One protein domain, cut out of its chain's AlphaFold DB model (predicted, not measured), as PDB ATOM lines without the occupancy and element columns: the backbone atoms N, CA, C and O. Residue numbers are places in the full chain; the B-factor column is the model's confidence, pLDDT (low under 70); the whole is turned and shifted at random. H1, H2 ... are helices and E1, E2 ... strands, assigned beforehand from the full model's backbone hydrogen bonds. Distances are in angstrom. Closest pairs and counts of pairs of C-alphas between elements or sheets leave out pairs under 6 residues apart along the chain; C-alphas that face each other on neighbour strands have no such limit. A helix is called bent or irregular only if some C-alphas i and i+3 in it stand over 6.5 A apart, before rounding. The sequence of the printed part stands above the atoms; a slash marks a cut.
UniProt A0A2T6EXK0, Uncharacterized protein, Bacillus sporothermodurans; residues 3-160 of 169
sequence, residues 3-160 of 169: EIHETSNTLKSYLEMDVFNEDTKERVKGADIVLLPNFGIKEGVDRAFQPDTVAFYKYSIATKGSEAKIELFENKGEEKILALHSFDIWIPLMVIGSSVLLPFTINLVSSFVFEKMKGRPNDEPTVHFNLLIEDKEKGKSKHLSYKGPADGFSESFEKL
ATOM      1  N   GLU A   3      27.878  33.342 147.796       93.69
ATOM      2  CA  GLU A   3      28.579  34.511 148.315       93.69
ATOM      3  C   GLU A   3      29.329  35.193 147.170       93.69
ATOM      4  O   GLU A   3      29.872  34.526 146.286       93.69
ATOM      5  N   ILE A   4      29.364  36.526 147.185       92.75
ATOM      6  CA  ILE A   4      30.032  37.340 146.166       92.75
ATOM      7  C   ILE A   4      30.941  38.330 146.880       92.75
ATOM      8  O   ILE A   4      30.488  39.055 147.761       92.75
ATOM      9  N   HIS A   5      32.212  38.371 146.496       91.12
ATOM     10  CA  HIS A   5      33.175  39.319 147.049       91.12
ATOM     11  C   HIS A   5      34.118  39.854 145.971       91.12
ATOM     12  O   HIS A   5      34.361  39.199 144.956       91.12
ATOM     13  N   GLU A   6      34.643  41.063 146.172       89.50
ATOM     14  CA  GLU A   6      35.722  41.587 145.333       89.50
ATOM     15  C   GLU A   6      37.036  40.862 145.630       89.50
ATOM     16  O   GLU A   6      37.320  40.485 146.768       89.50
ATOM     17  N   THR A   7      37.866  40.703 144.603       87.94
ATOM     18  CA  THR A   7      39.229  40.201 144.753       87.94
ATOM     19  C   THR A   7      40.170  40.861 143.750       87.94
ATOM     20  O   THR A   7      39.783  41.218 142.635       87.94
ATOM     21  N   SER A   8      41.430  41.024 144.150       85.25
ATOM     22  CA  SER A   8      42.516  41.459 143.268       85.25
ATOM     23  C   SER A   8      43.084  40.318 142.418       85.25
ATOM     24  O   SER A   8      43.866  40.573 141.502       85.25
ATOM     25  N   ASN A   9      42.694  39.068 142.690       87.50
ATOM     26  CA  ASN A   9      43.150  37.918 141.917       87.50
ATOM     27  C   ASN A   9      42.556  37.956 140.505       87.50
ATOM     28  O   ASN A   9      41.341  37.956 140.318       87.50
ATOM     29  N   THR A  10      43.429  37.936 139.505       90.00
ATOM     30  CA  THR A  10      43.098  37.951 138.071       90.00
ATOM     31  C   THR A  10      43.879  36.854 137.356       90.00
ATOM     32  O   THR A  10      44.950  36.454 137.817       90.00
ATOM     33  N   LEU A  11      43.415  36.394 136.197       90.88
ATOM     34  CA  LEU A  11      44.179  35.524 135.305       90.88
ATOM     35  C   LEU A  11      45.564  36.110 135.023       90.88
ATOM     36  O   LEU A  11      46.547  35.375 135.034       90.88
ATOM     37  N   LYS A  12      45.666  37.435 134.857       90.38
ATOM     38  CA  LYS A  12      46.954  38.122 134.702       90.38
ATOM     39  C   LYS A  12      47.894  37.859 135.884       90.38
ATOM     40  O   LYS A  12      49.033  37.469 135.653       90.38
ATOM     41  N   SER A  13      47.418  38.005 137.122       90.38
ATOM     42  CA  SER A  13      48.243  37.733 138.310       90.38
ATOM     43  C   SER A  13      48.743  36.283 138.366       90.38
ATOM     44  O   SER A  13      49.875  36.035 138.771       90.38
ATOM     45  N   TYR A  14      47.945  35.325 137.885       91.81
ATOM     46  CA  TYR A  14      48.352  33.922 137.796       91.81
ATOM     47  C   TYR A  14      49.355  33.668 136.652       91.81
ATOM     48  O   TYR A  14      50.282  32.877 136.812       91.81
ATOM     49  N   LEU A  15      49.211  34.358 135.514       92.31
ATOM     50  CA  LEU A  15      50.140  34.293 134.375       92.31
ATOM     51  C   LEU A  15      51.536  34.848 134.697       92.31
ATOM     52  O   LEU A  15      52.512  34.452 134.062       92.31
ATOM     53  N   GLU A  16      51.635  35.755 135.666       93.00
ATOM     54  CA  GLU A  16      52.898  36.343 136.126       93.00
ATOM     55  C   GLU A  16      53.679  35.419 137.079       93.00
ATOM     56  O   GLU A  16      54.828  35.709 137.398       93.00
ATOM     57  N   MET A  17      53.101  34.294 137.517       92.44
ATOM     58  CA  MET A  17      53.789  33.359 138.407       92.44
ATOM     59  C   MET A  17      54.866  32.552 137.664       92.44
ATOM     60  O   MET A  17      54.589  31.890 136.662       92.44
ATOM     61  N   ASP A  18      56.073  32.506 138.232       92.50
ATOM     62  CA  ASP A  18      57.230  31.786 137.668       92.50
ATOM     63  C   ASP A  18      57.072  30.256 137.651       92.50
ATOM     64  O   ASP A  18      57.839  29.546 137.005       92.50
ATOM     65  N   VAL A  19      56.075  29.724 138.364       91.94
ATOM     66  CA  VAL A  19      55.829  28.277 138.453       91.94
ATOM     67  C   VAL A  19      55.216  27.687 137.179       91.94
ATOM     68  O   VAL A  19      55.234  26.467 137.012       91.94
ATOM     69  N   PHE A  20      54.677  28.524 136.288       94.88
ATOM     70  CA  PHE A  20      54.086  28.101 135.020       94.88
ATOM     71  C   PHE A  20      55.019  28.422 133.855       94.88
ATOM     72  O   PHE A  20      55.565  29.521 133.761       94.88
ATOM     73  N   ASN A  21      55.179  27.468 132.941       95.31
ATOM     74  CA  ASN A  21      55.978  27.662 131.737       95.31
ATOM     75  C   ASN A  21      55.212  28.454 130.658       95.31
ATOM     76  O   ASN A  21      53.991  28.626 130.724       95.31
ATOM     77  N   GLU A  22      55.938  28.941 129.651       95.00
ATOM     78  CA  GLU A  22      55.357  29.765 128.582       95.00
ATOM     79  C   GLU A  22      54.320  29.012 127.741       95.00
ATOM     80  O   GLU A  22      53.308  29.599 127.369       95.00
ATOM     81  N   ASP A  23      54.492  27.704 127.518       94.69
ATOM     82  CA  ASP A  23      53.511  26.892 126.787       94.69
ATOM     83  C   ASP A  23      52.151  26.883 127.503       94.69
ATOM     84  O   ASP A  23      51.099  27.058 126.881       94.69
ATOM     85  N   THR A  24      52.158  26.721 128.829       95.75
ATOM     86  CA  THR A  24      50.953  26.774 129.661       95.75
ATOM     87  C   THR A  24      50.321  28.161 129.630       95.75
ATOM     88  O   THR A  24      49.101  28.262 129.471       95.75
ATOM     89  N   LYS A  25      51.127  29.227 129.721       95.44
ATOM     90  CA  LYS A  25      50.648  30.615 129.636       95.44
ATOM     91  C   LYS A  25      50.002  30.913 128.281       95.44
ATOM     92  O   LYS A  25      48.910  31.475 128.241       95.44
ATOM     93  N   GLU A  26      50.624  30.509 127.177       94.00
ATOM     94  CA  GLU A  26      50.078  30.702 125.827       94.00
ATOM     95  C   GLU A  26      48.781  29.919 125.607       94.00
ATOM     96  O   GLU A  26      47.816  30.449 125.050       94.00
ATOM     97  N   ARG A  27      48.705  28.678 126.105       93.38
ATOM     98  CA  ARG A  27      47.509  27.842 125.948       93.38
ATOM     99  C   ARG A  27      46.265  28.498 126.554       93.38
ATOM    100  O   ARG A  27      45.217  28.524 125.900       93.38
ATOM    101  N   VAL A  28      46.391  29.065 127.758       93.88
ATOM    102  CA  VAL A  28      45.258  29.682 128.471       93.88
ATOM    103  C   VAL A  28      44.915  31.096 128.003       93.88
ATOM    104  O   VAL A  28      43.769  31.502 128.159       93.88
ATOM    105  N   LYS A  29      45.841  31.842 127.374       90.06
ATOM    106  CA  LYS A  29      45.538  33.175 126.800       90.06
ATOM    107  C   LYS A  29      44.408  33.133 125.773       90.06
ATOM    108  O   LYS A  29      43.661  34.096 125.637       90.06
ATOM    109  N   GLY A  30      44.303  32.028 125.041       85.31
ATOM    110  CA  GLY A  30      43.248  31.815 124.058       85.31
ATOM    111  C   GLY A  30      42.054  31.028 124.587       85.31
ATOM    112  O   GLY A  30      41.380  30.430 123.757       85.31
ATOM    113  N   ALA A  31      41.862  30.901 125.901       92.69
ATOM    114  CA  ALA A  31      40.732  30.193 126.496       92.69
ATOM    115  C   ALA A  31      39.662  31.176 126.996       92.69
ATOM    116  O   ALA A  31      39.977  32.252 127.501       92.69
ATOM    117  N   ASP A  32      38.401  30.775 126.883       92.75
ATOM    118  CA  ASP A  32      37.245  31.502 127.408       92.75
ATOM    119  C   ASP A  32      37.033  31.207 128.898       92.75
ATOM    120  O   ASP A  32      36.664  32.094 129.671       92.75
ATOM    121  N   ILE A  33      37.299  29.958 129.299       94.94
ATOM    122  CA  ILE A  33      37.237  29.495 130.687       94.94
ATOM    123  C   ILE A  33      38.559  28.823 131.046       94.94
ATOM    124  O   ILE A  33      38.994  27.872 130.393       94.94
ATOM    125  N   VAL A  34      39.180  29.288 132.123       96.88
ATOM    126  CA  VAL A  34      40.424  28.719 132.644       96.88
ATOM    127  C   VAL A  34      40.138  28.007 133.956       96.88
ATOM    128  O   VAL A  34      39.597  28.602 134.883       96.88
ATOM    129  N   LEU A  35      40.507  26.734 134.044       97.25
ATOM    130  CA  LEU A  35      40.421  25.948 135.270       97.25
ATOM    131  C   LEU A  35      41.751  26.077 136.015       97.25
ATOM    132  O   LEU A  35      42.794  25.676 135.495       97.25
ATOM    133  N   LEU A  36      41.720  26.632 137.222       96.50
ATOM    134  CA  LEU A  36      42.894  26.890 138.051       96.50
ATOM    135  C   LEU A  36      43.074  25.822 139.137       96.50
ATOM    136  O   LEU A  36      42.084  25.337 139.701       96.50
ATOM    137  N   PRO A  37      44.326  25.492 139.498       95.44
ATOM    138  CA  PRO A  37      44.592  24.786 140.734       95.44
ATOM    139  C   PRO A  37      44.387  25.729 141.926       95.44
ATOM    140  O   PRO A  37      44.508  26.951 141.822       95.44
ATOM    141  N   ASN A  38      44.108  25.160 143.093       92.00
ATOM    142  CA  ASN A  38      44.222  25.882 144.350       92.00
ATOM    143  C   ASN A  38      45.707  26.024 144.707       92.00
ATOM    144  O   ASN A  38      46.493  25.102 144.485       92.00
ATOM    145  N   PHE A  39      46.081  27.160 145.288       89.75
ATOM    146  CA  PHE A  39      47.448  27.456 145.722       89.75
ATOM    147  C   PHE A  39      47.547  27.431 147.247       89.75
ATOM    148  O   PHE A  39      46.551  27.658 147.934       89.75
ATOM    149  N   GLY A  40      48.745  27.169 147.775       83.56
ATOM    150  CA  GLY A  40      49.021  27.288 149.214       83.56
ATOM    151  C   GLY A  40      48.192  26.336 150.081       83.56
ATOM    152  O   GLY A  40      47.808  26.681 151.193       83.56
ATOM    153  N   ILE A  41      47.878  25.149 149.556       82.75
ATOM    154  CA  ILE A  41      46.915  24.223 150.168       82.75
ATOM    155  C   ILE A  41      47.485  23.595 151.443       82.75
ATOM    156  O   ILE A  41      46.784  23.451 152.443       82.75
ATOM    157  N   LYS A  42      48.750  23.172 151.388       80.19
ATOM    158  CA  LYS A  42      49.495  22.617 152.519       80.19
ATOM    159  C   LYS A  42      50.992  22.719 152.266       80.19
ATOM    160  O   LYS A  42      51.430  22.803 151.120       80.19
ATOM    161  N   GLU A  43      51.772  22.642 153.335       76.88
ATOM    162  CA  GLU A  43      53.230  22.599 153.252       76.88
ATOM    163  C   GLU A  43      53.703  21.457 152.328       76.88
ATOM    164  O   GLU A  43      53.206  20.329 152.399       76.88
ATOM    165  N   GLY A  44      54.620  21.771 151.408       77.75
ATOM    166  CA  GLY A  44      55.139  20.831 150.408       77.75
ATOM    167  C   GLY A  44      54.211  20.540 149.218       77.75
ATOM    168  O   GLY A  44      54.570  19.738 148.353       77.75
ATOM    169  N   VAL A  45      53.029  21.165 149.139       82.31
ATOM    170  CA  VAL A  45      52.162  21.125 147.950       82.31
ATOM    171  C   VAL A  45      51.812  22.543 147.527       82.31
ATOM    172  O   VAL A  45      50.845  23.132 148.007       82.31
ATOM    173  N   ASP A  46      52.592  23.054 146.577       87.81
ATOM    174  CA  ASP A  46      52.463  24.428 146.085       87.81
ATOM    175  C   ASP A  46      51.086  24.687 145.466       87.81
ATOM    176  O   ASP A  46      50.455  25.713 145.737       87.81
ATOM    177  N   ARG A  47      50.609  23.734 144.654       93.38
ATOM    178  CA  ARG A  47      49.320  23.802 143.966       93.38
ATOM    179  C   ARG A  47      48.736  22.423 143.663       93.38
ATOM    180  O   ARG A  47      49.480  21.469 143.428       93.38
ATOM    181  N   ALA A  48      47.410  22.323 143.691       95.00
ATOM    182  CA  ALA A  48      46.662  21.148 143.251       95.00
ATOM    183  C   ALA A  48      45.216  21.513 142.896       95.00
ATOM    184  O   ALA A  48      44.620  22.420 143.470       95.00
ATOM    185  N   PHE A  49      44.637  20.770 141.967       96.12
ATOM    186  CA  PHE A  49      43.253  20.901 141.542       96.12
ATOM    187  C   PHE A  49      42.277  20.187 142.479       96.12
ATOM    188  O   PHE A  49      42.621  19.220 143.164       96.12
ATOM    189  N   GLN A  50      41.021  20.628 142.437       95.62
ATOM    190  CA  GLN A  50      39.918  19.971 143.130       95.62
ATOM    191  C   GLN A  50      39.641  18.561 142.566       95.62
ATOM    192  O   GLN A  50      39.871  18.340 141.369       95.62
ATOM    193  N   PRO A  51      39.131  17.617 143.382       95.38
ATOM    194  CA  PRO A  51      38.913  16.220 142.996       95.38
ATOM    195  C   PRO A  51      38.188  16.003 141.661       95.38
ATOM    196  O   PRO A  51      38.608  15.158 140.870       95.38
ATOM    197  N   ASP A  52      37.128  16.768 141.372       96.25
ATOM    198  CA  ASP A  52      36.316  16.551 140.167       96.25
ATOM    199  C   ASP A  52      36.856  17.262 138.918       96.25
ATOM    200  O   ASP A  52      36.279  17.118 137.843       96.25
ATOM    201  N   THR A  53      37.991  17.963 139.004       96.38
ATOM    202  CA  THR A  53      38.539  18.779 137.903       96.38
ATOM    203  C   THR A  53      38.727  18.000 136.607       96.38
ATOM    204  O   THR A  53      38.296  18.453 135.550       96.38
ATOM    205  N   VAL A  54      39.338  16.813 136.659       94.31
ATOM    206  CA  VAL A  54      39.596  16.017 135.445       94.31
ATOM    207  C   VAL A  54      38.291  15.523 134.821       94.31
ATOM    208  O   VAL A  54      38.159  15.506 133.597       94.31
ATOM    209  N   ALA A  55      37.328  15.112 135.648       95.38
ATOM    210  CA  ALA A  55      36.024  14.665 135.172       95.38
ATOM    211  C   ALA A  55      35.233  15.830 134.564       95.38
ATOM    212  O   ALA A  55      34.687  15.683 133.472       95.38
ATOM    213  N   PHE A  56      35.244  16.986 135.228       96.50
ATOM    214  CA  PHE A  56      34.615  18.213 134.756       96.50
ATOM    215  C   PHE A  56      35.222  18.686 133.432       96.50
ATOM    216  O   PHE A  56      34.485  18.902 132.478       96.50
ATOM    217  N   TYR A  57      36.552  18.747 133.328       95.31
ATOM    218  CA  TYR A  57      37.241  19.139 132.095       95.31
ATOM    219  C   TYR A  57      36.904  18.207 130.923       95.31
ATOM    220  O   TYR A  57      36.584  18.657 129.828       95.31
ATOM    221  N   LYS A  58      36.914  16.885 131.146       94.12
ATOM    222  CA  LYS A  58      36.521  15.911 130.114       94.12
ATOM    223  C   LYS A  58      35.061  16.069 129.698       94.12
ATOM    224  O   LYS A  58      34.749  15.959 128.515       94.12
ATOM    225  N   TYR A  59      34.175  16.311 130.657       94.75
ATOM    226  CA  TYR A  59      32.764  16.562 130.390       94.75
ATOM    227  C   TYR A  59      32.566  17.847 129.577       94.75
ATOM    228  O   TYR A  59      31.811  17.854 128.601       94.75
ATOM    229  N   SER A  60      33.288  18.910 129.925       92.31
ATOM    230  CA  SER A  60      33.142  20.214 129.296       92.31
ATOM    231  C   SER A  60      33.602  20.214 127.840       92.31
ATOM    232  O   SER A  60      32.905  20.756 126.989       92.31
ATOM    233  N   ILE A  61      34.705  19.529 127.522       89.94
ATOM    234  CA  ILE A  61      35.185  19.396 126.132       89.94
ATOM    235  C   ILE A  61      34.360  18.404 125.296       89.94
ATOM    236  O   ILE A  61      34.348  18.491 124.071       89.94
ATOM    237  N   ALA A  62      33.694  17.430 125.931       88.88
ATOM    238  CA  ALA A  62      32.878  16.429 125.239       88.88
ATOM    239  C   ALA A  62      31.450  16.917 124.944       88.88
ATOM    240  O   ALA A  62      30.772  16.368 124.069       88.88
ATOM    241  N   THR A  63      30.984  17.932 125.674       80.38
ATOM    242  CA  THR A  63      29.657  18.524 125.496       80.38
ATOM    243  C   THR A  63      29.563  19.210 124.130       80.38
ATOM    244  O   THR A  63      30.193  20.234 123.868       80.38
ATOM    245  N   LYS A  64      28.762  18.630 123.226       61.22
ATOM    246  CA  LYS A  64      28.514  19.175 121.883       61.22
ATOM    247  C   LYS A  64      27.768  20.512 121.980       61.22
ATOM    248  O   LYS A  64      26.779  20.598 122.700       61.22
ATOM    249  N   GLY A  65      28.204  21.517 121.217       62.03
ATOM    250  CA  GLY A  65      27.580  22.851 121.169       62.03
ATOM    251  C   GLY A  65      28.249  23.915 122.051       62.03
ATOM    252  O   GLY A  65      27.831  25.067 122.021       62.03
ATOM    253  N   SER A  66      29.295  23.556 122.799       60.31
ATOM    254  CA  SER A  66      30.168  24.514 123.479       60.31
ATOM    255  C   SER A  66      31.152  25.129 122.480       60.31
ATOM    256  O   SER A  66      32.090  24.456 122.060       60.31
ATOM    257  N   GLU A  67      30.963  26.397 122.114       74.44
ATOM    258  CA  GLU A  67      31.993  27.181 121.406       74.44
ATOM    259  C   GLU A  67      33.091  27.688 122.353       74.44
ATOM    260  O   GLU A  67      34.172  28.050 121.895       74.44
ATOM    261  N   ALA A  68      32.841  27.669 123.669       86.81
ATOM    262  CA  ALA A  68      33.804  28.121 124.660       86.81
ATOM    263  C   ALA A  68      35.017  27.182 124.702       86.81
ATOM    264  O   ALA A  68      34.891  25.978 124.955       86.81
ATOM    265  N   LYS A  69      36.206  27.742 124.497       91.44
ATOM    266  CA  LYS A  69      37.472  27.049 124.689       91.44
ATOM    267  C   LYS A  69      37.812  27.015 126.174       91.44
ATOM    268  O   LYS A  69      37.946  28.049 126.824       91.44
ATOM    269  N   ILE A  70      37.981  25.810 126.706       93.50
ATOM    270  CA  ILE A  70      38.250  25.570 128.124       93.50
ATOM    271  C   ILE A  70      39.640  24.965 128.255       93.50
ATOM    272  O   ILE A  70      39.970  24.026 127.532       93.50
ATOM    273  N   GLU A  71      40.447  25.474 129.182       94.94
ATOM    274  CA  GLU A  71      41.819  25.002 129.391       94.94
ATOM    275  C   GLU A  71      42.160  24.825 130.873       94.94
ATOM    276  O   GLU A  71      41.704  25.576 131.733       94.94
ATOM    277  N   LEU A  72      43.002  23.830 131.164       95.06
ATOM    278  CA  LEU A  72      43.617  23.637 132.480       95.06
ATOM    279  C   LEU A  72      44.854  24.535 132.600       95.06
ATOM    280  O   LEU A  72      45.732  24.505 131.730       95.06
ATOM    281  N   PHE A  73      44.970  25.293 133.689       96.19
ATOM    282  CA  PHE A  73      46.147  26.119 133.948       96.19
ATOM    283  C   PHE A  73      47.186  25.369 134.775       96.19
ATOM    284  O   PHE A  73      47.298  25.534 135.987       96.19
ATOM    285  N   GLU A  74      47.916  24.490 134.097       95.31
ATOM    286  CA  GLU A  74      48.998  23.716 134.691       95.31
ATOM    287  C   GLU A  74      50.026  23.312 133.636       95.31
ATOM    288  O   GLU A  74      49.698  23.166 132.452       95.31
ATOM    289  N   ASN A  75      51.277  23.152 134.063       95.19
ATOM    290  CA  ASN A  75      52.335  22.566 133.253       95.19
ATOM    291  C   ASN A  75      51.961  21.124 132.911       95.19
ATOM    292  O   ASN A  75      51.592  20.331 133.777       95.19
ATOM    293  N   LYS A  76      52.075  20.775 131.631       92.50
ATOM    294  CA  LYS A  76      51.726  19.440 131.151       92.50
ATOM    295  C   LYS A  76      52.499  18.361 131.918       92.50
ATOM    296  O   LYS A  76      53.724  18.319 131.847       92.50
ATOM    297  N   GLY A  77      51.778  17.446 132.559       91.62
ATOM    298  CA  GLY A  77      52.355  16.343 133.331       91.62
ATOM    299  C   GLY A  77      52.656  16.680 134.794       91.62
ATOM    300  O   GLY A  77      53.117  15.802 135.522       91.62
ATOM    301  N   GLU A  78      52.390  17.909 135.237       93.44
ATOM    302  CA  GLU A  78      52.534  18.336 136.635       93.44
ATOM    303  C   GLU A  78      51.186  18.433 137.367       93.44
ATOM    304  O   GLU A  78      51.132  18.889 138.511       93.44
ATOM    305  N   GLU A  79      50.091  17.988 136.743       92.19
ATOM    306  CA  GLU A  79      48.753  18.058 137.317       92.19
ATOM    307  C   GLU A  79      48.650  17.230 138.606       92.19
ATOM    308  O   GLU A  79      48.731  16.000 138.608       92.19
ATOM    309  N   LYS A  80      48.412  17.917 139.726       93.56
ATOM    310  CA  LYS A  80      48.112  17.302 141.024       93.56
ATOM    311  C   LYS A  80      46.626  17.442 141.313       93.56
ATOM    312  O   LYS A  80      46.062  18.517 141.138       93.56
ATOM    313  N   ILE A  81      46.001  16.374 141.798       93.69
ATOM    314  CA  ILE A  81      44.595  16.362 142.218       93.69
ATOM    315  C   ILE A  81      44.548  16.121 143.722       93.69
ATOM    316  O   ILE A  81      45.242  15.242 144.240       93.69
ATOM    317  N   LEU A  82      43.733  16.895 144.432       92.06
ATOM    318  CA  LEU A  82      43.486  16.660 145.846       92.06
ATOM    319  C   LEU A  82      42.745  15.337 146.052       92.06
ATOM    320  O   LEU A  82      41.709  15.079 145.446       92.06
ATOM    321  N   ALA A  83      43.261  14.516 146.964       86.50
ATOM    322  CA  ALA A  83      42.591  13.309 147.427       86.50
ATOM    323  C   ALA A  83      41.664  13.656 148.603       86.50
ATOM    324  O   ALA A  83      42.011  13.445 149.765       86.50
ATOM    325  N   LEU A  84      40.503  14.244 148.303       85.44
ATOM    326  CA  LEU A  84      39.452  14.469 149.297       85.44
ATOM    327  C   LEU A  84      38.551  13.231 149.357       85.44
ATOM    328  O   LEU A  84      38.000  12.801 148.348       85.44
ATOM    329  N   HIS A  85      38.403  12.644 150.542       74.38
ATOM    330  CA  HIS A  85      37.591  11.444 150.763       74.38
ATOM    331  C   HIS A  85      36.142  11.799 151.132       74.38
ATOM    332  O   HIS A  85      35.628  11.359 152.157       74.38
ATOM    333  N   SER A  86      35.496  12.634 150.318       81.50
ATOM    334  CA  SER A  86      34.109  13.074 150.515       81.50
ATOM    335  C   SER A  86      33.209  12.620 149.369       81.50
ATOM    336  O   SER A  86      33.668  12.493 148.236       81.50
ATOM    337  N   PHE A  87      31.916  12.451 149.649       86.25
ATOM    338  CA  PHE A  87      30.888  12.272 148.614       86.25
ATOM    339  C   PHE A  87      30.541  13.575 147.874       86.25
ATOM    340  O   PHE A  87      29.899  13.523 146.825       86.25
ATOM    341  N   ASP A  88      30.989  14.712 148.412       95.06
ATOM    342  CA  ASP A  88      30.834  16.052 147.849       95.06
ATOM    343  C   ASP A  88      31.372  16.177 146.418       95.06
ATOM    344  O   ASP A  88      32.289  15.463 146.004       95.06
ATOM    345  N   ILE A  89      30.813  17.142 145.688       95.88
ATOM    346  CA  ILE A  89      31.212  17.490 144.325       95.88
ATOM    347  C   ILE A  89      32.077  18.749 144.394       95.88
ATOM    348  O   ILE A  89      31.599  19.823 144.757       95.88
ATOM    349  N   TRP A  90      33.347  18.627 144.027       96.75
ATOM    350  CA  TRP A  90      34.338  19.696 144.124       96.75
ATOM    351  C   TRP A  90      34.745  20.191 142.740       96.75
ATOM    352  O   TRP A  90      35.642  19.639 142.096       96.75
ATOM    353  N   ILE A  91      34.088  21.254 142.286       97.19
ATOM    354  CA  ILE A  91      34.350  21.877 140.986       97.19
ATOM    355  C   ILE A  91      35.671  22.665 141.062       97.19
ATOM    356  O   ILE A  91      35.932  23.303 142.088       97.19
ATOM    357  N   PRO A  92      36.525  22.638 140.018       96.12
ATOM    358  CA  PRO A  92      37.727  23.468 139.973       96.12
ATOM    359  C   PRO A  92      37.401  24.948 140.178       96.12
ATOM    360  O   PRO A  92      36.325  25.413 139.805       96.12
ATOM    361  N   LEU A  93      38.370  25.700 140.706       96.38
ATOM    362  CA  LEU A  93      38.330  27.154 140.604       96.38
ATOM    363  C   LEU A  93      38.348  27.525 139.121       96.38
ATOM    364  O   LEU A  93      39.225  27.079 138.385       96.38
ATOM    365  N   MET A  94      37.393  28.333 138.685       97.31
ATOM    366  CA  MET A  94      37.312  28.776 137.296       97.31
ATOM    367  C   MET A  94      37.568  30.270 137.187       97.31
ATOM    368  O   MET A  94      37.222  31.025 138.092       97.31
ATOM    369  N   VAL A  95      38.127  30.700 136.062       96.25
ATOM    370  CA  VAL A  95      38.215  32.109 135.674       96.25
ATOM    371  C   VAL A  95      37.533  32.295 134.335       96.25
ATOM    372  O   VAL A  95      37.812  31.545 133.399       96.25
ATOM    373  N   ILE A  96      36.678  33.309 134.244       94.56
ATOM    374  CA  ILE A  96      36.097  33.772 132.986       94.56
ATOM    375  C   ILE A  96      36.460  35.232 132.754       94.56
ATOM    376  O   ILE A  96      36.362  36.069 133.652       94.56
ATOM    377  N   GLY A  97      36.865  35.542 131.524       88.06
ATOM    378  CA  GLY A  97      37.319  36.883 131.148       88.06
ATOM    379  C   GLY A  97      36.199  37.879 130.829       88.06
ATOM    380  O   GLY A  97      36.497  38.982 130.375       88.06
ATOM    381  N   SER A  98      34.932  37.472 130.949       84.88
ATOM    382  CA  SER A  98      33.755  38.300 130.670       84.88
ATOM    383  C   SER A  98      32.525  37.764 131.400       84.88
ATOM    384  O   SER A  98      32.275  36.556 131.407       84.88
ATOM    385  N   SER A  99      31.708  38.664 131.952       86.81
ATOM    386  CA  SER A  99      30.429  38.333 132.592       86.81
ATOM    387  C   SER A  99      29.403  37.731 131.622       86.81
ATOM    388  O   SER A  99      28.516  37.000 132.054       86.81
ATOM    389  N   VAL A 100      29.557  37.937 130.309       87.00
ATOM    390  CA  VAL A 100      28.711  37.312 129.272       87.00
ATOM    391  C   VAL A 100      28.820  35.781 129.294       87.00
ATOM    392  O   VAL A 100      27.861  35.088 128.958       87.00
ATOM    393  N   LEU A 101      29.958  35.235 129.734       89.81
ATOM    394  CA  LEU A 101      30.176  33.789 129.847       89.81
ATOM    395  C   LEU A 101      29.573  33.187 131.123       89.81
ATOM    396  O   LEU A 101      29.554  31.962 131.266       89.81
ATOM    397  N   LEU A 102      29.075  34.008 132.054       91.88
ATOM    398  CA  LEU A 102      28.562  33.531 133.334       91.88
ATOM    399  C   LEU A 102      27.361  32.582 133.166       91.88
ATOM    400  O   LEU A 102      27.460  31.463 133.669       91.88
ATOM    401  N   PRO A 103      26.278  32.919 132.431       90.81
ATOM    402  CA  PRO A 103      25.141  32.006 132.279       90.81
ATOM    403  C   PRO A 103      25.542  30.666 131.654       90.81
ATOM    404  O   PRO A 103      25.095  29.609 132.096       90.81
ATOM    405  N   PHE A 104      26.436  30.698 130.661       91.00
ATOM    406  CA  PHE A 104      26.991  29.491 130.053       91.00
ATOM    407  C   PHE A 104      27.761  28.644 131.078       91.00
ATOM    408  O   PHE A 104      27.532  27.442 131.182       91.00
ATOM    409  N   THR A 105      28.628  29.277 131.870       93.94
ATOM    410  CA  THR A 105      29.451  28.607 132.887       93.94
ATOM    411  C   THR A 105      28.590  27.961 133.971       93.94
ATOM    412  O   THR A 105      28.830  26.810 134.338       93.94
ATOM    413  N   ILE A 106      27.556  28.660 134.452       94.44
ATOM    414  CA  ILE A 106      26.612  28.105 135.429       94.44
ATOM    415  C   ILE A 106      25.865  26.914 134.833       94.44
ATOM    416  O   ILE A 106      25.843  25.857 135.453       94.44
ATOM    417  N   ASN A 107      25.336  27.026 133.611       93.00
ATOM    418  CA  ASN A 107      24.641  25.916 132.953       93.00
ATOM    419  C   ASN A 107      25.542  24.692 132.745       93.00
ATOM    420  O   ASN A 107      25.096  23.558 132.933       93.00
ATOM    421  N   LEU A 108      26.810  24.905 132.387       94.69
ATOM    422  CA  LEU A 108      27.792  23.837 132.232       94.69
ATOM    423  C   LEU A 108      28.037  23.099 133.558       94.69
ATOM    424  O   LEU A 108      28.034  21.868 133.585       94.69
ATOM    425  N   VAL A 109      28.201  23.834 134.662       96.19
ATOM    426  CA  VAL A 109      28.372  23.227 135.990       96.19
ATOM    427  C   VAL A 109      27.090  22.556 136.469       96.19
ATOM    428  O   VAL A 109      27.164  21.417 136.916       96.19
ATOM    429  N   SER A 110      25.923  23.186 136.318       95.50
ATOM    430  CA  SER A 110      24.626  22.586 136.662       95.50
ATOM    431  C   SER A 110      24.423  21.254 135.939       95.50
ATOM    432  O   SER A 110      24.036  20.260 136.552       95.50
ATOM    433  N   SER A 111      24.751  21.207 134.645       95.00
ATOM    434  CA  SER A 111      24.635  19.989 133.840       95.00
ATOM    435  C   SER A 111      25.620  18.912 134.303       95.00
ATOM    436  O   SER A 111      25.244  17.748 134.432       95.00
ATOM    437  N   PHE A 112      26.860  19.285 134.635       95.88
ATOM    438  CA  PHE A 112      27.836  18.351 135.197       95.88
ATOM    439  C   PHE A 112      27.410  17.806 136.567       95.88
ATOM    440  O   PHE A 112      27.507  16.602 136.803       95.88
ATOM    441  N   VAL A 113      26.917  18.667 137.462       95.94
ATOM    442  CA  VAL A 113      26.375  18.271 138.769       95.94
ATOM    443  C   VAL A 113      25.224  17.288 138.570       95.94
ATOM    444  O   VAL A 113      25.225  16.223 139.183       95.94
ATOM    445  N   PHE A 114      24.301  17.568 137.646       94.62
ATOM    446  CA  PHE A 114      23.217  16.650 137.306       94.62
ATOM    447  C   PHE A 114      23.734  15.283 136.830       94.62
ATOM    448  O   PHE A 114      23.271  14.251 137.318       94.62
ATOM    449  N   GLU A 115      24.732  15.240 135.939       94.25
ATOM    450  CA  GLU A 115      25.360  13.977 135.521       94.25
ATOM    451  C   GLU A 115      26.007  13.227 136.692       94.25
ATOM    452  O   GLU A 115      25.874  12.009 136.789       94.25
ATOM    453  N   LYS A 116      26.674  13.935 137.613       93.12
ATOM    454  CA  LYS A 116      27.280  13.342 138.816       93.12
ATOM    455  C   LYS A 116      26.245  12.760 139.778       93.12
ATOM    456  O   LYS A 116      26.557  11.788 140.466       93.12
ATOM    457  N   MET A 117      25.041  13.330 139.808       93.12
ATOM    458  CA  MET A 117      23.918  12.854 140.618       93.12
ATOM    459  C   MET A 117      23.191  11.649 140.007       93.12
ATOM    460  O   MET A 117      22.483  10.929 140.717       93.12
ATOM    461  N   LYS A 118      23.367  11.364 138.708       91.50
ATOM    462  CA  LYS A 118      22.752  10.182 138.089       91.50
ATOM    463  C   LYS A 118      23.243   8.901 138.760       91.50
ATOM    464  O   LYS A 118      24.438   8.657 138.897       91.50
ATOM    465  N   GLY A 119      22.295   8.052 139.156       84.00
ATOM    466  CA  GLY A 119      22.587   6.803 139.865       84.00
ATOM    467  C   GLY A 119      22.883   6.976 141.359       84.00
ATOM    468  O   GLY A 119      23.226   5.992 142.008       84.00
ATOM    469  N   ARG A 120      22.711   8.187 141.906       86.56
ATOM    470  CA  ARG A 120      22.868   8.514 143.333       86.56
ATOM    471  C   ARG A 120      21.602   9.163 143.922       86.56
ATOM    472  O   ARG A 120      21.681  10.239 144.500       86.56
ATOM    473  N   PRO A 121      20.410   8.555 143.765       77.38
ATOM    474  CA  PRO A 121      19.142   9.219 144.084       77.38
ATOM    475  C   PRO A 121      18.939   9.520 145.577       77.38
ATOM    476  O   PRO A 121      18.076  10.323 145.904       77.38
ATOM    477  N   ASN A 122      19.699   8.865 146.461       86.06
ATOM    478  CA  ASN A 122      19.605   9.038 147.913       86.06
ATOM    479  C   ASN A 122      20.789   9.824 148.496       86.06
ATOM    480  O   ASN A 122      20.839  10.013 149.709       86.06
ATOM    481  N   ASP A 123      21.762  10.219 147.668       88.81
ATOM    482  CA  ASP A 123      22.910  10.987 148.141       88.81
ATOM    483  C   ASP A 123      22.553  12.476 148.116       88.81
ATOM    484  O   ASP A 123      21.951  12.965 147.162       88.81
ATOM    485  N   GLU A 124      22.993  13.218 149.129       91.19
ATOM    486  CA  GLU A 124      22.814  14.672 149.226       91.19
ATOM    487  C   GLU A 124      24.190  15.357 149.303       91.19
ATOM    488  O   GLU A 124      24.573  15.883 150.352       91.19
ATOM    489  N   PRO A 125      25.014  15.297 148.238       94.31
ATOM    490  CA  PRO A 125      26.358  15.848 148.292       94.31
ATOM    491  C   PRO A 125      26.325  17.374 148.355       94.31
ATOM    492  O   PRO A 125      25.487  18.032 147.727       94.31
ATOM    493  N   THR A 126      27.309  17.946 149.048       96.25
ATOM    494  CA  THR A 126      27.566  19.383 148.952       96.25
ATOM    495  C   THR A 126      28.360  19.662 147.677       96.25
ATOM    496  O   THR A 126      29.379  19.026 147.412       96.25
ATOM    497  N   VAL A 127      27.906  20.625 146.882       97.31
ATOM    498  CA  VAL A 127      28.654  21.194 145.761       97.31
ATOM    499  C   VAL A 127      29.514  22.337 146.283       97.31
ATOM    500  O   VAL A 127      29.006  23.266 146.914       97.31
ATOM    501  N   HIS A 128      30.809  22.280 145.983       97.38
ATOM    502  CA  HIS A 128      31.774  23.348 146.225       97.38
ATOM    503  C   HIS A 128      32.195  23.924 144.880       97.38
ATOM    504  O   HIS A 128      32.790  23.233 144.051       97.38
ATOM    505  N   PHE A 129      31.874  25.191 144.658       97.69
ATOM    506  CA  PHE A 129      32.095  25.889 143.400       97.69
ATOM    507  C   PHE A 129      32.697  27.263 143.664       97.69
ATOM    508  O   PHE A 129      32.251  27.987 144.552       97.69
ATOM    509  N   ASN A 130      33.702  27.623 142.870       97.12
ATOM    510  CA  ASN A 130      34.357  28.919 142.934       97.12
ATOM    511  C   ASN A 130      34.602  29.437 141.519       97.12
ATOM    512  O   ASN A 130      35.181  28.734 140.689       97.12
ATOM    513  N   LEU A 131      34.198  30.677 141.266       96.88
ATOM    514  CA  LEU A 131      34.347  31.339 139.978       96.88
ATOM    515  C   LEU A 131      34.876  32.756 140.171       96.88
ATOM    516  O   LEU A 131      34.285  33.546 140.902       96.88
ATOM    517  N   LEU A 132      35.954  33.083 139.469       95.50
ATOM    518  CA  LEU A 132      36.429  34.443 139.268       95.50
ATOM    519  C   LEU A 132      35.875  34.968 137.947       95.50
ATOM    520  O   LEU A 132      36.061  34.358 136.894       95.50
ATOM    521  N   ILE A 133      35.203  36.107 138.007       93.94
ATOM    522  CA  ILE A 133      34.723  36.840 136.840       93.94
ATOM    523  C   ILE A 133      35.578  38.089 136.740       93.94
ATOM    524  O   ILE A 133      35.575  38.891 137.673       93.94
ATOM    525  N   GLU A 134      36.308  38.244 135.643       89.81
ATOM    526  CA  GLU A 134      37.129  39.430 135.419       89.81
ATOM    527  C   GLU A 134      36.313  40.564 134.800       89.81
ATOM    528  O   GLU A 134      35.544  40.362 133.857       89.81
ATOM    529  N   ASP A 135      36.563  41.775 135.286       84.38
ATOM    530  CA  ASP A 135      36.307  43.012 134.566       84.38
ATOM    531  C   ASP A 135      37.647  43.495 134.004       84.38
ATOM    532  O   ASP A 135      38.496  44.049 134.712       84.38
ATOM    533  N   LYS A 136      37.857  43.244 132.708       74.25
ATOM    534  CA  LYS A 136      39.098  43.612 132.016       74.25
ATOM    535  C   LYS A 136      39.287  45.124 131.901       74.25
ATOM    536  O   LYS A 136      40.428  45.559 131.765       74.25
ATOM    537  N   GLU A 137      38.214  45.911 131.957       76.12
ATOM    538  CA  GLU A 137      38.292  47.372 131.884       76.12
ATOM    539  C   GLU A 137      38.739  47.958 133.226       76.12
ATOM    540  O   GLU A 137      39.605  48.834 133.263       76.12
ATOM    541  N   LYS A 138      38.206  47.433 134.336       72.69
ATOM    542  CA  LYS A 138      38.563  47.870 135.697       72.69
ATOM    543  C   LYS A 138      39.800  47.165 136.268       72.69
ATOM    544  O   LYS A 138      40.322  47.603 137.292       72.69
ATOM    545  N   GLY A 139      40.269  46.080 135.645       76.88
ATOM    546  CA  GLY A 139      41.404  45.283 136.129       76.88
ATOM    547  C   GLY A 139      41.142  44.607 137.481       76.88
ATOM    548  O   GLY A 139      42.077  44.375 138.245       76.88
ATOM    549  N   LYS A 140      39.871  44.336 137.790       82.81
ATOM    550  CA  LYS A 140      39.401  43.716 139.035       82.81
ATOM    551  C   LYS A 140      38.654  42.419 138.730       82.81
ATOM    552  O   LYS A 140      38.177  42.227 137.613       82.81
ATOM    553  N   SER A 141      38.477  41.583 139.749       91.06
ATOM    554  CA  SER A 141      37.629  40.395 139.659       91.06
ATOM    555  C   SER A 141      36.559  40.382 140.746       91.06
ATOM    556  O   SER A 141      36.778  40.852 141.865       91.06
ATOM    557  N   LYS A 142      35.412  39.770 140.443       92.62
ATOM    558  CA  LYS A 142      34.469  39.290 141.459       92.62
ATOM    559  C   LYS A 142      34.645  37.791 141.632       92.62
ATOM    560  O   LYS A 142      34.730  37.056 140.651       92.62
ATOM    561  N   HIS A 143      34.680  37.339 142.877       94.38
ATOM    562  CA  HIS A 143      34.711  35.929 143.235       94.38
ATOM    563  C   HIS A 143      33.324  35.516 143.719       94.38
ATOM    564  O   HIS A 143      32.828  35.999 144.735       94.38
ATOM    565  N   LEU A 144      32.699  34.622 142.959       95.44
ATOM    566  CA  LEU A 144      31.452  33.952 143.301       95.44
ATOM    567  C   LEU A 144      31.788  32.591 143.914       95.44
ATOM    568  O   LEU A 144      32.422  31.752 143.270       95.44
ATOM    569  N   SER A 145      31.364  32.374 145.152       96.06
ATOM    570  CA  SER A 145      31.562  31.126 145.886       96.06
ATOM    571  C   SER A 145      30.212  30.507 146.201       96.06
ATOM    572  O   SER A 145      29.341  31.157 146.773       96.06
ATOM    573  N   TYR A 146      30.031  29.244 145.836       97.06
ATOM    574  CA  TYR A 146      28.870  28.468 146.233       97.06
ATOM    575  C   TYR A 146      29.315  27.243 147.020       97.06
ATOM    576  O   TYR A 146      30.122  26.437 146.554       97.06
ATOM    577  N   LYS A 147      28.724  27.085 148.203       96.94
ATOM    578  CA  LYS A 147      28.798  25.864 149.004       96.94
ATOM    579  C   LYS A 147      27.405  25.491 149.481       96.94
ATOM    580  O   LYS A 147      26.819  26.214 150.290       96.94
ATOM    581  N   GLY A 148      26.846  24.401 148.978       96.00
ATOM    582  CA  GLY A 148      25.475  24.007 149.302       96.00
ATOM    583  C   GLY A 148      25.030  22.731 148.595       96.00
ATOM    584  O   GLY A 148      25.841  22.111 147.914       96.00
ATOM    585  N   PRO A 149      23.773  22.316 148.787       95.31
ATOM    586  CA  PRO A 149      23.258  21.075 148.222       95.31
ATOM    587  C   PRO A 149      23.163  21.134 146.688       95.31
ATOM    588  O   PRO A 149      23.019  22.202 146.094       95.31
ATOM    589  N   ALA A 150      23.276  19.978 146.034       93.69
ATOM    590  CA  ALA A 150      23.338  19.889 144.573       93.69
ATOM    591  C   ALA A 150      22.094  20.437 143.848       93.69
ATOM    592  O   ALA A 150      22.227  21.036 142.781       93.69
ATOM    593  N   ASP A 151      20.907  20.261 144.426       90.31
ATOM    594  CA  ASP A 151      19.633  20.767 143.901       90.31
ATOM    595  C   ASP A 151      19.556  22.303 143.929       90.31
ATOM    596  O   ASP A 151      19.126  22.928 142.962       90.31
ATOM    597  N   GLY A 152      20.077  22.925 144.985       92.12
ATOM    598  CA  GLY A 152      20.093  24.373 145.156       92.12
ATOM    599  C   GLY A 152      21.176  25.105 144.359       92.12
ATOM    600  O   GLY A 152      21.285  26.327 144.498       92.12
ATOM    601  N   PHE A 153      22.016  24.411 143.577       94.56
ATOM    602  CA  PHE A 153      23.090  25.052 142.812       94.56
ATOM    603  C   PHE A 153      22.519  26.017 141.767       94.56
ATOM    604  O   PHE A 153      22.763  27.216 141.865       94.56
ATOM    605  N   SER A 154      21.716  25.525 140.816       91.94
ATOM    606  CA  SER A 154      21.176  26.349 139.719       91.94
ATOM    607  C   SER A 154      20.311  27.498 140.244       91.94
ATOM    608  O   SER A 154      20.519  28.653 139.873       91.94
ATOM    609  N   GLU A 155      19.415  27.201 141.190       91.94
ATOM    610  CA  GLU A 155      18.502  28.175 141.805       91.94
ATOM    611  C   GLU A 155      19.237  29.352 142.463       91.94
ATOM    612  O   GLU A 155      18.750  30.486 142.469       91.94
ATOM    613  N   SER A 156      20.436  29.109 143.001       92.06
ATOM    614  CA  SER A 156      21.227  30.155 143.655       92.06
ATOM    615  C   SER A 156      21.744  31.211 142.680       92.06
ATOM    616  O   SER A 156      22.001  32.338 143.099       92.06
ATOM    617  N   PHE A 157      21.866  30.879 141.392       90.75
ATOM    618  CA  PHE A 157      22.315  31.802 140.350       90.75
ATOM    619  C   PHE A 157      21.164  32.374 139.511       90.75
ATOM    620  O   PHE A 157      21.364  33.391 138.857       90.75
ATOM    621  N   GLU A 158      19.954  31.806 139.558       87.19
ATOM    622  CA  GLU A 158      18.784  32.341 138.831       87.19
ATOM    623  C   GLU A 158      18.422  33.773 139.246       87.19
ATOM    624  O   GLU A 158      17.941  34.563 138.438       87.19
ATOM    625  N   LYS A 159      18.665  34.117 140.514       77.88
ATOM    626  CA  LYS A 159      18.379  35.447 141.075       77.88
ATOM    627  C   LYS A 159      19.523  36.443 140.880       77.88
ATOM    628  O   LYS A 159      19.403  37.588 141.314       77.88
ATOM    629  N   LEU A 160      20.636  36.013 140.285       85.12
ATOM    630  CA  LEU A 160      21.800  36.859 140.094       85.12
ATOM    631  C   LEU A 160      21.597  37.770 138.881       85.12
ATOM    632  O   LEU A 160      21.556  37.312 137.742       85.12
TER     633      LEU A 160
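This is residues 3 to 160 of the 169 residues of an uncharacterized protein of Bacillus sporothermodurans (UniProt A0A2T6EXK0). One twisted sheet of six strands has the long helix H4 and the short helix H5 side by side over one face, with H3 beside the strands at the sheet's level. E2 runs on into a small separate hairpin, E3 and E4, while H1 and H2 only graze the large sheet. The 158 printed residues include five named helices and eight named strands, in the order E1 H1 H2 E2 E3 E4 H3 E5 E6 H4 E7 E8 H5. The large sheet, in order E1 E8 E7 E6 E2 E5, is mixed, as is the class, helices and strands. The whole is compact, with a radius of gyration of the C-alphas of 15.3 A and spans of 45 by 36 by 31 A.

Edge strand E1, residues 3 to 7, is antiparallel to E8, residues 140 to 149; N 5 and O 143 are 3.0 A apart. H1, residues 11 to 15, and H2, residues 22 to 29, are close but not clearly touching, their closest C-alphas being Leu 15 and Lys 25, 6.0 A. E2, residues 33 to 36, is parallel to edge strand E5, residues 70 to 72 (N 35 to O 71, 2.8 A), and antiparallel to E6, residues 89 to 96 (N 36 to O 93, 2.8 A). E3, residues 38 to 42, and E4, residues 45 to 48, form an antiparallel hairpin; N 40 and O 46 are 3.0 A apart. H3, residues 53 to 62, has a height over the sheet of 2.6 A; its closest C-alpha pair with E6 is Thr 53 and Pro 92, 5.2 A. E6, H4, residues 99 to 117, and E7, residues 126 to 135, form a strand-helix-strand unit, two parallel neighbour strands with a helix between, its crossover right-handed; N 91 and O 128 are 3.0 A apart. H4, irregular with C-alphas 100 and 103 7.1 A apart, has a height of 9.1 A and runs along E6 at 15 degrees on the local plane. H3 only just touches H4, with 3 pairs of C-alphas within 8 A, through H4's residues 108 to 112 alone (closest C-alphas Phe 56 and Phe 112, 6.8 A), about perpendicular at 73 degrees. E7 and E8 form an antiparallel hairpin; N 131 and O 144 are 2.9 A apart. H5, residues 152 to 158, lies over E8 on the same face as H4, at a height of 9.6 A. It touches H4's residues 106 to 110 alone (closest C-alphas Ser 110 and Ser 154, 6.0 A), at a shallow tilt of 20 degrees, opposite ways. H3, H4 and H5 on one face of the sheet make two layers. Every O i to N i+4 pair is within hydrogen-bond range in H1, H2 and H3, 13 of 15 in H4 and 2 of 3 in H5.

E1 begins at C-alpha 3, (28.579, 34.511, 148.315). E6 spans 20.4 A, H4 27.5 A, E7 29.0 A and E8 29.3 A from first to last C-alpha; H3 spans 14.1 A. H4 begins at C-alpha 99, (30.429, 38.333, 132.592), and H5 ends at C-alpha 158, (18.784, 32.341, 138.831).

The C-alphas of Glu 22 and Asn 122 are the farthest apart, 45.6 A. The printed part has no cut. The link from E5 to E6, residues 73 to 88, is long. Mean pLDDT of the printed part is 90.7; residues 64 to 66 are under 70.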